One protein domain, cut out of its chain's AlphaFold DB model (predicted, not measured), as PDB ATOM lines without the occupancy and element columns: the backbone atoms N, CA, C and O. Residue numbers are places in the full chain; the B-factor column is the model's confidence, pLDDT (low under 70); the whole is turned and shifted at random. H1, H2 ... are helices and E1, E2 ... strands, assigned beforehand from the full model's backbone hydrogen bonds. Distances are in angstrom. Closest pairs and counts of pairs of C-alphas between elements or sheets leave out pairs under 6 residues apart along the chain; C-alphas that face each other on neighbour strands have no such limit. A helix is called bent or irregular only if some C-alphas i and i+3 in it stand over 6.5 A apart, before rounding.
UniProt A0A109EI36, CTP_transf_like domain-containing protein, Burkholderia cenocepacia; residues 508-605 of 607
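AT A GLANCE: This is residues 508 to 605 of the 607 residues of the protein "CTP_transf_like domain-containing protein" of Burkholderia cenocepacia (UniProt A0A109EI36). A small strand hairpin, E1 and E2, has helix H3 packed on E2; away from it, long H2 and shorter H4 run side by side, with short H1 near the first residues of H2. The printed part has 98 residues, with two antiparallel strands, then four helices: mostly helix. It is compact, radius of gyration of the C-alphas 13.0 A, spanning 35 by 34 by 24 A.

IN THESE COORDINATES: E1 is residues 514 to 517, from C-alpha 514 at (-42.102, 34.640, 35.689); E2 is 523 to 526. H1 is 535 to 539, H2 543 to 563 (31.0 A), H3 575 to 583, and H4 592 to 603 (16.3 A), ending at (-32.378, 50.841, 34.688). H2 is irregular, C-alphas 544 and 547 being 7.3 A apart.

HOW THE PARTS SIT: In the hairpin, N 516 and O 524 are 2.8 A apart. The closest C-alphas of E2 and H3, Ala 524 and Gly 576, are 4.1 A apart. H3 and H4 are close but not clearly touching (Leu 581 and Ala 595, C-alphas 7.8 A). H4 touches H2, opposite ways at a shallow tilt of 26 degrees (Ser 551 and Ala 603, C-alphas 5.6 A). H2, with residues 543 to 546 alone, touches H1 (Thr 536 and Ala 543, C-alphas 5.9 A). Every O i to N i+4 pair is within hydrogen-bond range in H1, H3 and H4, and 15 of 17 in H2.

THE WHOLE: The farthest C-alphas, of Pro 542 and Glu 589, are 36.0 A apart. The printed part has no cut; the link H2 to H3 is long. Residues 602 to 605 have pLDDT under 70.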
ATOM      1  N   GLY A 508     -47.881  44.600  37.714       89.75
ATOM      2  CA  GLY A 508     -49.115  44.642  38.501       89.75
ATOM      3  C   GLY A 508     -50.268  43.848  37.893       89.75
ATOM      4  O   GLY A 508     -51.187  43.490  38.633       89.75
ATOM      5  N   ALA A 509     -50.220  43.536  36.593       92.69
ATOM      6  CA  ALA A 509     -51.299  42.822  35.919       92.69
ATOM      7  C   ALA A 509     -51.506  41.412  36.494       92.69
ATOM      8  O   ALA A 509     -50.610  40.797  37.088       92.69
ATOM      9  N   ARG A 510     -52.723  40.883  36.334       92.81
ATOM     10  CA  ARG A 510     -53.094  39.571  36.872       92.81
ATOM     11  C   ARG A 510     -52.184  38.479  36.312       92.81
ATOM     12  O   ARG A 510     -52.047  38.347  35.101       92.81
ATOM     13  N   SER A 511     -51.616  37.662  37.201       91.75
ATOM     14  CA  SER A 511     -50.713  36.554  36.852       91.75
ATOM     15  C   SER A 511     -49.517  36.963  35.981       91.75
ATOM     16  O   SER A 511     -48.954  36.114  35.295       91.75
ATOM     17  N   SER A 512     -49.122  38.239  36.019       93.50
ATOM     18  CA  SER A 512     -48.012  38.776  35.237       93.50
ATOM     19  C   SER A 512     -46.666  38.358  35.803       93.50
ATOM     20  O   SER A 512     -46.390  38.581  36.982       93.50
ATOM     21  N   GLY A 513     -45.814  37.814  34.942       95.94
ATOM     22  CA  GLY A 513     -44.399  37.623  35.187       95.94
ATOM     23  C   GLY A 513     -44.018  36.178  35.492       95.94
ATOM     24  O   GLY A 513     -44.840  35.317  35.830       95.94
ATOM     25  N   LEU A 514     -42.713  35.929  35.418       96.88
ATOM     26  CA  LEU A 514     -42.102  34.640  35.689       96.88
ATOM     27  C   LEU A 514     -42.174  34.313  37.182       96.88
ATOM     28  O   LEU A 514     -41.782  35.125  38.023       96.88
ATOM     29  N   VAL A 515     -42.583  33.088  37.517       97.38
ATOM     30  CA  VAL A 515     -42.554  32.624  38.907       97.38
ATOM     31  C   VAL A 515     -41.111  32.380  39.355       97.38
ATOM     32  O   VAL A 515     -40.422  31.478  38.869       97.38
ATOM     33  N   VAL A 516     -40.658  33.182  40.314       97.19
ATOM     34  CA  VAL A 516     -39.308  33.154  40.886       97.19
ATOM     35  C   VAL A 516     -39.343  32.876  42.384       97.19
ATOM     36  O   VAL A 516     -40.351  33.084  43.054       97.19
ATOM     37  N   GLN A 517     -38.224  32.398  42.916       95.25
ATOM     38  CA  GLN A 517     -38.031  32.193  44.345       95.25
ATOM     39  C   GLN A 517     -37.360  33.408  44.994       95.25
ATOM     40  O   GLN A 517     -36.254  33.784  44.597       95.25
ATOM     41  N   LEU A 518     -38.002  33.955  46.026       93.75
ATOM     42  CA  LEU A 518     -37.437  34.969  46.915       93.75
ATOM     43  C   LEU A 518     -36.516  34.351  47.987       93.75
ATOM     44  O   LEU A 518     -36.515  33.129  48.168       93.75
ATOM     45  N   PRO A 519     -35.707  35.156  48.705       90.00
ATOM     46  CA  PRO A 519     -34.736  34.632  49.665       90.00
ATOM     47  C   PRO A 519     -35.323  33.811  50.819       90.00
ATOM     48  O   PRO A 519     -34.696  32.868  51.292       90.00
ATOM     49  N   ASP A 520     -36.535  34.143  51.250       88.88
ATOM     50  CA  ASP A 520     -37.298  33.419  52.273       88.88
ATOM     51  C   ASP A 520     -37.971  32.138  51.733       88.88
ATOM     52  O   ASP A 520     -38.604  31.393  52.476       88.88
ATOM     53  N   GLY A 521     -37.821  31.861  50.434       89.44
ATOM     54  CA  GLY A 521     -38.446  30.742  49.739       89.44
ATOM     55  C   GLY A 521     -39.838  31.039  49.183       89.44
ATOM     56  O   GLY A 521     -40.377  30.176  48.481       89.44
ATOM     57  N   THR A 522     -40.387  32.229  49.438       92.56
ATOM     58  CA  THR A 522     -41.699  32.654  48.947       92.56
ATOM     59  C   THR A 522     -41.699  32.701  47.412       92.56
ATOM     60  O   THR A 522     -40.807  33.313  46.811       92.56
ATOM     61  N   PRO A 523     -42.667  32.049  46.740       95.19
ATOM     62  CA  PRO A 523     -42.882  32.231  45.311       95.19
ATOM     63  C   PRO A 523     -43.388  33.647  45.024       95.19
ATOM     64  O   PRO A 523     -44.364  34.096  45.621       95.19
ATOM     65  N   ALA A 524     -42.759  34.329  44.076       96.50
ATOM     66  CA  ALA A 524     -43.163  35.649  43.605       96.50
ATOM     67  C   ALA A 524     -43.224  35.673  42.079       96.50
ATOM     68  O   ALA A 524     -42.746  34.742  41.427       96.50
ATOM     69  N   ARG A 525     -43.785  36.734  41.496       97.12
ATOM     70  CA  ARG A 525     -43.757  36.956  40.049       97.12
ATOM     71  C   ARG A 525     -42.893  38.149  39.696       97.12
ATOM     72  O   ARG A 525     -43.217  39.278  40.052       97.12
ATOM     73  N   ALA A 526     -41.799  37.876  38.992       96.75
ATOM     74  CA  ALA A 526     -40.932  38.905  38.446       96.75
ATOM     75  C   ALA A 526     -41.379  39.248  37.015       96.75
ATOM     76  O   ALA A 526     -41.518  38.332  36.200       96.75
ATOM     77  N   PRO A 527     -41.577  40.533  36.681       96.62
ATOM     78  CA  PRO A 527     -41.903  40.949  35.318       96.62
ATOM     79  C   PRO A 527     -40.782  40.558  34.352       96.62
ATOM     80  O   PRO A 527     -39.627  40.413  34.766       96.62
ATOM     81  N   TYR A 528     -41.103  40.419  33.064       97.81
ATOM     82  CA  TYR A 528     -40.128  40.139  32.009       97.81
ATOM     83  C   TYR A 528     -39.276  41.383  31.742       97.81
ATOM     84  O   TYR A 528     -39.405  42.082  30.740       97.81
ATOM     85  N   ALA A 529     -38.366  41.625  32.676       95.94
ATOM     86  CA  ALA A 529     -37.437  42.730  32.720       95.94
ATOM     87  C   ALA A 529     -36.110  42.248  33.315       95.94
ATOM     88  O   ALA A 529     -36.068  41.552  34.337       95.94
ATOM     89  N   TRP A 530     -35.011  42.633  32.678       93.44
ATOM     90  CA  TRP A 530     -33.671  42.371  33.184       93.44
ATOM     91  C   TRP A 530     -33.357  43.338  34.347       93.44
ATOM     92  O   TRP A 530     -33.706  44.511  34.264       93.44
ATOM     93  N   PRO A 531     -32.701  42.909  35.440       91.81
ATOM     94  CA  PRO A 531     -32.044  41.617  35.633       91.81
ATOM     95  C   PRO A 531     -32.903  40.536  36.283       91.81
ATOM     96  O   PRO A 531     -32.417  39.426  36.453       91.81
ATOM     97  N   PHE A 532     -34.153  40.809  36.658       94.38
ATOM     98  CA  PHE A 532     -34.969  39.850  37.412       94.38
ATOM     99  C   PHE A 532     -35.287  38.592  36.597       94.38
ATOM    100  O   PHE A 532     -35.250  37.473  37.123       94.38
ATOM    101  N   VAL A 533     -35.563  38.797  35.308       97.25
ATOM    102  CA  VAL A 533     -35.818  37.767  34.306       97.25
ATOM    103  C   VAL A 533     -34.761  37.848  33.206       97.25
ATOM    104  O   VAL A 533     -34.472  38.913  32.659       97.25
ATOM    105  N   ASN A 534     -34.176  36.703  32.856       95.88
ATOM    106  CA  ASN A 534     -33.236  36.592  31.753       95.88
ATOM    107  C   ASN A 534     -34.004  36.565  30.425       95.88
ATOM    108  O   ASN A 534     -34.500  35.532  29.975       95.88
ATOM    109  N   LEU A 535     -34.084  37.728  29.782       96.00
ATOM    110  CA  LEU A 535     -34.856  37.915  28.553       96.00
ATOM    111  C   LEU A 535     -34.304  37.147  27.351       96.00
ATOM    112  O   LEU A 535     -35.054  36.869  26.419       96.00
ATOM    113  N   THR A 536     -33.036  36.730  27.366       92.44
ATOM    114  CA  THR A 536     -32.536  35.830  26.324       92.44
ATOM    115  C   THR A 536     -33.144  34.442  26.460       92.44
ATOM    116  O   THR A 536     -33.534  33.846  25.465       92.44
ATOM    117  N   THR A 537     -33.224  33.890  27.668       92.19
ATOM    118  CA  THR A 537     -33.731  32.522  27.838       92.19
ATOM    119  C   THR A 537     -35.251  32.461  27.926       92.19
ATOM    120  O   THR A 537     -35.805  31.387  27.681       92.19
ATOM    121  N   ARG A 538     -35.928  33.552  28.311       94.94
ATOM    122  CA  ARG A 538     -37.391  33.613  28.511       94.94
ATOM    123  C   ARG A 538     -38.178  34.340  27.426       94.94
ATOM    124  O   ARG A 538     -39.359  34.069  27.317       94.94
ATOM    125  N   ALA A 539     -37.544  35.223  26.661       95.25
ATOM    126  CA  ALA A 539     -38.192  35.945  25.564       95.25
ATOM    127  C   ALA A 539     -37.360  35.919  24.271       95.25
ATOM    128  O   ALA A 539     -37.628  36.682  23.343       95.25
ATOM    129  N   MET A 540     -36.294  35.109  24.224       91.88
ATOM    130  CA  MET A 540     -35.355  35.015  23.106       91.88
ATOM    131  C   MET A 540     -34.793  36.373  22.649       91.88
ATOM    132  O   MET A 540     -34.336  36.507  21.514       91.88
ATOM    133  N   LEU A 541     -34.760  37.396  23.506       92.12
ATOM    134  CA  LEU A 541     -34.217  38.691  23.109       92.12
ATOM    135  C   LEU A 541     -32.687  38.636  22.982       92.12
ATOM    136  O   LEU A 541     -32.016  37.934  23.753       92.12
ATOM    137  N   PRO A 542     -32.100  39.371  22.020       89.44
ATOM    138  CA  PRO A 542     -30.654  39.480  21.908       89.44
ATOM    139  C   PRO A 542     -30.016  39.982  23.203       89.44
ATOM    140  O   PRO A 542     -30.485  40.937  23.824       89.44
ATOM    141  N   ALA A 543     -28.916  39.341  23.597       88.25
ATOM    142  CA  ALA A 543     -28.215  39.584  24.859       88.25
ATOM    143  C   ALA A 543     -27.898  41.070  25.085       88.25
ATOM    144  O   ALA A 543     -28.126  41.621  26.155       88.25
ATOM    145  N   THR A 544     -27.382  41.713  24.039       87.62
ATOM    146  CA  THR A 544     -26.955  43.116  24.008       87.62
ATOM    147  C   THR A 544     -28.116  44.106  24.074       87.62
ATOM    148  O   THR A 544     -27.882  45.285  24.293       87.62
ATOM    149  N   ARG A 545     -29.359  43.646  23.894       91.19
ATOM    150  CA  ARG A 545     -30.564  44.485  23.828       91.19
ATOM    151  C   ARG A 545     -31.447  44.387  25.070       91.19
ATOM    152  O   ARG A 545     -32.399  45.145  25.203       91.19
ATOM    153  N   CYS A 546     -31.145  43.474  25.996       92.38
ATOM    154  CA  CYS A 546     -31.994  43.205  27.162       92.38
ATOM    155  C   CYS A 546     -32.129  44.416  28.105       92.38
ATOM    156  O   CYS A 546     -33.204  44.638  28.667       92.38
ATOM    157  N   ARG A 547     -31.062  45.212  28.262       90.12
ATOM    158  CA  ARG A 547     -31.090  46.435  29.078       90.12
ATOM    159  C   ARG A 547     -31.930  47.527  28.423       90.12
ATOM    160  O   ARG A 547     -32.862  48.014  29.052       90.12
ATOM    161  N   ASP A 548     -31.649  47.836  27.157       92.44
ATOM    162  CA  ASP A 548     -32.389  48.839  26.380       92.44
ATOM    163  C   ASP A 548     -33.884  48.509  26.327       92.44
ATOM    164  O   ASP A 548     -34.727  49.374  26.570       92.44
ATOM    165  N   PHE A 549     -34.214  47.232  26.092       95.88
ATOM    166  CA  PHE A 549     -35.583  46.729  26.159       95.88
ATOM    167  C   PHE A 549     -36.223  47.020  27.515       95.88
ATOM    168  O   PHE A 549     -37.327  47.545  27.565       95.88
ATOM    169  N   THR A 550     -35.532  46.707  28.613       95.44
ATOM    170  CA  THR A 550     -36.072  46.892  29.964       95.44
ATOM    171  C   THR A 550     -36.320  48.367  30.281       95.44
ATOM    172  O   THR A 550     -37.383  48.714  30.791       95.44
ATOM    173  N   SER A 551     -35.390  49.255  29.926       93.62
ATOM    174  CA  SER A 551     -35.564  50.700  30.109       93.62
ATOM    175  C   SER A 551     -36.758  51.239  29.315       93.62
ATOM    176  O   SER A 551     -37.570  51.998  29.850       93.62
ATOM    177  N   ALA A 552     -36.914  50.812  28.060       96.44
ATOM    178  CA  ALA A 552     -38.063  51.178  27.233       96.44
ATOM    179  C   ALA A 552     -39.377  50.565  27.749       96.44
ATOM    180  O   ALA A 552     -40.426  51.211  27.687       96.44
ATOM    181  N   LEU A 553     -39.324  49.350  28.299       97.62
ATOM    182  CA  LEU A 553     -40.473  48.673  28.882       97.62
ATOM    183  C   LEU A 553     -40.994  49.411  30.117       97.62
ATOM    184  O   LEU A 553     -42.208  49.562  30.263       97.62
ATOM    185  N   TRP A 554     -40.108  49.910  30.983       96.12
ATOM    186  CA  TRP A 554     -40.525  50.725  32.125       96.12
ATOM    187  C   TRP A 554     -41.208  52.013  31.689       96.12
ATOM    188  O   TRP A 554     -42.279  52.324  32.199       96.12
ATOM    189  N   ALA A 555     -40.678  52.698  30.674       95.56
ATOM    190  CA  ALA A 555     -41.348  53.865  30.104       95.56
ATOM    191  C   ALA A 555     -42.719  53.519  29.485       95.56
ATOM    192  O   ALA A 555     -43.659  54.309  29.564       95.56
ATOM    193  N   LEU A 556     -42.859  52.338  28.873       96.81
ATOM    194  CA  LEU A 556     -44.140  51.856  28.355       96.81
ATOM    195  C   LEU A 556     -45.151  51.579  29.482       96.81
ATOM    196  O   LEU A 556     -46.304  51.988  29.364       96.81
ATOM    197  N   ASN A 557     -44.711  50.962  30.581       96.25
ATOM    198  CA  ASN A 557     -45.531  50.738  31.776       96.25
ATOM    199  C   ASN A 557     -45.977  52.062  32.418       96.25
ATOM    200  O   ASN A 557     -47.167  52.235  32.671       96.25
ATOM    201  N   SER A 558     -45.057  53.011  32.631       94.25
ATOM    202  CA  SER A 558     -45.376  54.319  33.226       94.25
ATOM    203  C   SER A 558     -46.447  55.054  32.419       94.25
ATOM    204  O   SER A 558     -47.457  55.470  32.982       94.25
ATOM    205  N   ARG A 559     -46.299  55.107  31.086       93.44
ATOM    206  CA  ARG A 559     -47.307  55.717  30.201       93.44
ATOM    207  C   ARG A 559     -48.669  55.038  30.304       93.44
ATOM    208  O   ARG A 559     -49.678  55.728  30.374       93.44
ATOM    209  N   PHE A 560     -48.716  53.707  30.342       93.81
ATOM    210  CA  PHE A 560     -49.983  52.986  30.483       93.81
ATOM    211  C   PHE A 560     -50.698  53.331  31.798       93.81
ATOM    212  O   PHE A 560     -51.899  53.600  31.791       93.81
ATOM    213  N   HIS A 561     -49.961  53.376  32.912       90.44
ATOM    214  CA  HIS A 561     -50.515  53.767  34.210       90.44
ATOM    215  C   HIS A 561     -51.012  55.219  34.221       90.44
ATOM    216  O   HIS A 561     -52.101  55.485  34.736       90.44
ATOM    217  N   GLU A 562     -50.248  56.139  33.628       88.75
ATOM    218  CA  GLU A 562     -50.610  57.555  33.498       88.75
ATOM    219  C   GLU A 562     -51.876  57.750  32.651       88.75
ATOM    220  O   GLU A 562     -52.818  58.405  33.095       88.75
ATOM    221  N   GLU A 563     -51.934  57.147  31.460       85.88
ATOM    222  CA  GLU A 563     -53.071  57.265  30.536       85.88
ATOM    223  C   GLU A 563     -54.363  56.686  31.111       85.88
ATOM    224  O   GLU A 563     -55.442  57.237  30.896       85.88
ATOM    225  N   CYS A 564     -54.260  55.583  31.850       81.94
ATOM    226  CA  CYS A 564     -55.411  54.958  32.488       81.94
ATOM    227  C   CYS A 564     -55.833  55.668  33.788       81.94
ATOM    228  O   CYS A 564     -56.832  55.279  34.392       81.94
ATOM    229  N   GLY A 565     -55.073  56.668  34.258       78.81
ATOM    230  CA  GLY A 565     -55.314  57.326  35.545       78.81
ATOM    231  C   GLY A 565     -55.254  56.360  36.735       78.81
ATOM    232  O   GLY A 565     -55.913  56.590  37.752       78.81
ATOM    233  N   LEU A 566     -54.501  55.263  36.605       78.62
ATOM    234  CA  LEU A 566     -54.483  54.174  37.576       78.62
ATOM    235  C   LEU A 566     -53.787  54.611  38.861       78.62
ATOM    236  O   LEU A 566     -52.578  54.816  38.894       78.62
ATOM    237  N   GLN A 567     -54.546  54.666  39.951       83.88
ATOM    238  CA  GLN A 567     -54.032  54.885  41.306       83.88
ATOM    239  C   GLN A 567     -53.794  53.549  42.022       83.88
ATOM    240  O   GLN A 567     -54.169  53.382  43.182       83.88
ATOM    241  N   LEU A 568     -53.223  52.580  41.299       88.81
ATOM    242  CA  LEU A 568     -52.970  51.244  41.829       88.81
ATOM    243  C   LEU A 568     -51.868  51.293  42.884       88.81
ATOM    244  O   LEU A 568     -50.796  51.861  42.661       88.81
ATOM    245  N   ARG A 569     -52.126  50.642  44.010       94.31
ATOM    246  CA  ARG A 569     -51.156  50.354  45.064       94.31
ATOM    247  C   ARG A 569     -50.579  48.961  44.866       94.31
ATOM    248  O   ARG A 569     -51.160  48.125  44.174       94.31
ATOM    249  N   VAL A 570     -49.456  48.674  45.518       95.06
ATOM    250  CA  VAL A 570     -48.895  47.314  45.549       95.06
ATOM    251  C   VAL A 570     -49.950  46.302  46.013       95.06
ATOM    252  O   VAL A 570     -50.053  45.239  45.410       95.06
ATOM    253  N   SER A 571     -50.787  46.643  47.000       94.56
ATOM    254  CA  SER A 571     -51.896  45.801  47.486       94.56
ATOM    255  C   SER A 571     -52.928  45.402  46.426       94.56
ATOM    256  O   SER A 571     -53.621  44.403  46.612       94.56
ATOM    257  N   ASP A 572     -53.035  46.158  45.331       91.94
ATOM    258  CA  ASP A 572     -53.992  45.898  44.251       91.94
ATOM    259  C   ASP A 572     -53.438  44.909  43.210       91.94
ATOM    260  O   ASP A 572     -54.180  44.391  42.373       91.94
ATOM    261  N   ALA A 573     -52.131  44.632  43.252       92.00
ATOM    262  CA  ALA A 573     -51.483  43.664  42.378       92.00
ATOM    263  C   ALA A 573     -51.758  42.217  42.823       92.00
ATOM    264  O   ALA A 573     -52.195  41.951  43.941       92.00
ATOM    265  N   SER A 574     -51.449  41.245  41.963       90.00
ATOM    266  CA  SER A 574     -51.543  39.825  42.328       90.00
ATOM    267  C   SER A 574     -50.609  39.461  43.503       90.00
ATOM    268  O   SER A 574     -49.541  40.067  43.621       90.00
ATOM    269  N   PRO A 575     -50.933  38.454  44.346       92.75
ATOM    270  CA  PRO A 575     -50.071  38.041  45.462       92.75
ATOM    271  C   PRO A 575     -48.607  37.788  45.074       92.75
ATOM    272  O   PRO A 575     -47.695  38.157  45.812       92.75
ATOM    273  N   GLY A 576     -48.361  37.218  43.887       95.44
ATOM    274  CA  GLY A 576     -47.006  37.012  43.380       95.44
ATOM    275  C   GLY A 576     -46.266  38.322  43.093       95.44
ATOM    276  O   GLY A 576     -45.091  38.452  43.444       95.44
ATOM    277  N   THR A 577     -46.937  39.304  42.489       95.75
ATOM    278  CA  THR A 577     -46.366  40.638  42.241       95.75
ATOM    279  C   THR A 577     -46.192  41.430  43.540       95.75
ATOM    280  O   THR A 577     -45.181  42.109  43.704       95.75
ATOM    281  N   GLN A 578     -47.127  41.306  44.490       96.25
ATOM    282  CA  GLN A 578     -47.004  41.892  45.830       96.25
ATOM    283  C   GLN A 578     -45.730  41.410  46.521       96.25
ATOM    284  O   GLN A 578     -44.925  42.225  46.964       96.25
ATOM    285  N   ALA A 579     -45.514  40.090  46.561       96.12
ATOM    286  CA  ALA A 579     -44.319  39.500  47.157       96.12
ATOM    287  C   ALA A 579     -43.032  40.024  46.496       96.12
ATOM    288  O   ALA A 579     -42.073  40.366  47.188       96.12
ATOM    289  N   PHE A 580     -43.026  40.145  45.165       96.06
ATOM    290  CA  PHE A 580     -41.898  40.706  44.419       96.06
ATOM    291  C   PHE A 580     -41.609  42.166  44.805       96.06
ATOM    292  O   PHE A 580     -40.474  42.494  45.144       96.06
ATOM    293  N   LEU A 581     -42.620  43.039  44.808       95.38
ATOM    294  CA  LEU A 581     -42.439  44.463  45.115       95.38
ATOM    295  C   LEU A 581     -42.086  44.707  46.590       95.38
ATOM    296  O   LEU A 581     -41.214  45.529  46.876       95.38
ATOM    297  N   LEU A 582     -42.667  43.936  47.514       94.88
ATOM    298  CA  LEU A 582     -42.285  43.952  48.929       94.88
ATOM    299  C   LEU A 582     -40.814  43.579  49.119       94.88
ATOM    300  O   LEU A 582     -40.113  44.222  49.901       94.88
ATOM    301  N   HIS A 583     -40.324  42.579  48.382       92.19
ATOM    302  CA  HIS A 583     -38.917  42.192  48.422       92.19
ATOM    303  C   HIS A 583     -37.984  43.305  47.922       92.19
ATOM    304  O   HIS A 583     -36.902  43.488  48.478       92.19
ATOM    305  N   LEU A 584     -38.417  44.091  46.933       90.44
ATOM    306  CA  LEU A 584     -37.688  45.279  46.477       90.44
ATOM    307  C   LEU A 584     -37.784  46.474  47.447       90.44
ATOM    308  O   LEU A 584     -37.110  47.481  47.240       90.44
ATOM    309  N   GLY A 585     -38.578  46.363  48.516       91.31
ATOM    310  CA  GLY A 585     -38.731  47.386  49.551       91.31
ATOM    311  C   GLY A 585     -39.940  48.308  49.376       91.31
ATOM    312  O   GLY A 585     -40.073  49.266  50.137       91.31
ATOM    313  N   PHE A 586     -40.835  48.034  48.423       93.75
ATOM    314  CA  PHE A 586     -42.068  48.804  48.242       93.75
ATOM    315  C   PHE A 586     -43.174  48.250  49.144       93.75
ATOM    316  O   PHE A 586     -43.604  47.110  48.988       93.75
ATOM    317  N   GLY A 587     -43.638  49.055  50.104       96.19
ATOM    318  CA  GLY A 587     -44.736  48.669  50.998       96.19
ATOM    319  C   GLY A 587     -46.070  48.490  50.260       96.19
ATOM    320  O   GLY A 587     -46.253  49.022  49.173       96.19
ATOM    321  N   LEU A 588     -47.031  47.793  50.880       96.94
ATOM    322  CA  LEU A 588     -48.348  47.510  50.279       96.94
ATOM    323  C   LEU A 588     -49.109  48.771  49.831       96.94
ATOM    324  O   LEU A 588     -49.793  48.746  48.816       96.94
ATOM    325  N   GLU A 589     -48.938  49.873  50.559       96.56
ATOM    326  CA  GLU A 589     -49.575  51.164  50.270       96.56
ATOM    327  C   GLU A 589     -48.821  52.013  49.235       96.56
ATOM    328  O   GLU A 589     -49.277  53.102  48.887       96.56
ATOM    329  N   CYS A 590     -47.653  51.557  48.772       95.19
ATOM    330  CA  CYS A 590     -46.864  52.260  47.767       95.19
ATOM    331  C   CYS A 590     -47.622  52.267  46.427       95.19
ATOM    332  O   CYS A 590     -48.063  51.202  45.982       95.19
ATOM    333  N   PRO A 591     -47.777  53.428  45.768       94.50
ATOM    334  CA  PRO A 591     -48.276  53.485  44.400       94.50
ATOM    335  C   PRO A 591     -47.374  52.695  43.443       94.50
ATOM    336  O   PRO A 591     -46.150  52.821  43.485       94.50
ATOM    337  N   ILE A 592     -47.963  51.922  42.526       93.06
ATOM    338  CA  ILE A 592     -47.198  51.197  41.496       93.06
ATOM    339  C   ILE A 592     -46.416  52.176  40.603       93.06
ATOM    340  O   ILE A 592     -45.309  51.856  40.176       93.06
ATOM    341  N   SER A 593     -46.929  53.391  40.382       91.56
ATOM    342  CA  SER A 593     -46.215  54.464  39.671       91.56
ATOM    343  C   SER A 593     -44.879  54.831  40.323       91.56
ATOM    344  O   SER A 593     -43.894  55.055  39.622       91.56
ATOM    345  N   ASP A 594     -44.816  54.844  41.657       91.25
ATOM    346  CA  ASP A 594     -43.595  55.184  42.396       91.25
ATOM    347  C   ASP A 594     -42.575  54.045  42.289       91.25
ATOM    348  O   ASP A 594     -41.380  54.281  42.079       91.25
ATOM    349  N   ALA A 595     -43.053  52.796  42.355       91.75
ATOM    350  CA  ALA A 595     -42.226  51.619  42.108       91.75
ATOM    351  C   ALA A 595     -41.652  51.623  40.681       91.75
ATOM    352  O   ALA A 595     -40.450  51.415  40.504       91.75
ATOM    353  N   LEU A 596     -42.473  51.930  39.669       91.88
ATOM    354  CA  LEU A 596     -42.036  52.082  38.277       91.88
ATOM    355  C   LEU A 596     -40.988  53.189  38.126       91.88
ATOM    356  O   LEU A 596     -39.955  52.954  37.504       91.88
ATOM    357  N   GLY A 597     -41.194  54.353  38.749       88.56
ATOM    358  CA  GLY A 597     -40.219  55.446  38.738       88.56
ATOM    359  C   GLY A 597     -38.866  55.043  39.338       88.56
ATOM    360  O   GLY A 597     -37.811  55.364  38.782       88.56
ATOM    361  N   SER A 598     -38.876  54.273  40.431       86.62
ATOM    362  CA  SER A 598     -37.653  53.739  41.046       86.62
ATOM    363  C   SER A 598     -36.973  52.656  40.198       86.62
ATOM    364  O   SER A 598     -35.742  52.574  40.169       86.62
ATOM    365  N   LEU A 599     -37.742  51.802  39.520       87.31
ATOM    366  CA  LEU A 599     -37.208  50.776  38.619       87.31
ATOM    367  C   LEU A 599     -36.610  51.404  37.356       87.31
ATOM    368  O   LEU A 599     -35.529  51.009  36.920       87.31
ATOM    369  N   GLN A 600     -37.271  52.425  36.811       83.31
ATOM    370  CA  GLN A 600     -36.815  53.165  35.643       83.31
ATOM    371  C   GLN A 600     -35.497  53.895  35.920       83.31
ATOM    372  O   GLN A 600     -34.571  53.785  35.118       83.31
ATOM    373  N   SER A 601     -35.373  54.571  37.068       73.56
ATOM    374  CA  SER A 601     -34.132  55.260  37.452       73.56
ATOM    375  C   SER A 601     -32.964  54.299  37.694       73.56
ATOM    376  O   SER A 601     -31.820  54.633  37.397       73.56
ATOM    377  N   SER A 602     -33.253  53.084  38.171       67.25
ATOM    378  CA  SER A 602     -32.254  52.025  38.356       67.25
ATOM    379  C   SER A 602     -31.798  51.411  37.026       67.25
ATOM    380  O   SER A 602     -30.649  50.997  36.902       67.25
ATOM    381  N   ALA A 603     -32.682  51.355  36.025       57.84
ATOM    382  CA  ALA A 603     -32.378  50.841  34.688       57.84
ATOM    383  C   ALA A 603     -31.667  51.872  33.790       57.84
ATOM    384  O   ALA A 603     -30.963  51.493  32.856       57.84
ATOM    385  N   SER A 604     -31.828  53.171  34.072       51.16
ATOM    386  CA  SER A 604     -31.213  54.266  33.309       51.16
ATOM    387  C   SER A 604     -29.785  54.609  33.735       51.16
ATOM    388  O   SER A 604     -29.227  55.588  33.246       51.16
ATOM    389  N   VAL A 605     -29.194  53.840  34.650       48.06
ATOM    390  CA  VAL A 605     -27.811  54.032  35.077       48.06
ATOM    391  C   VAL A 605     -26.862  53.594  33.936       48.06
ATOM    392  O   VAL A 605     -26.878  52.418  33.559       48.06
TER     393      VAL A 605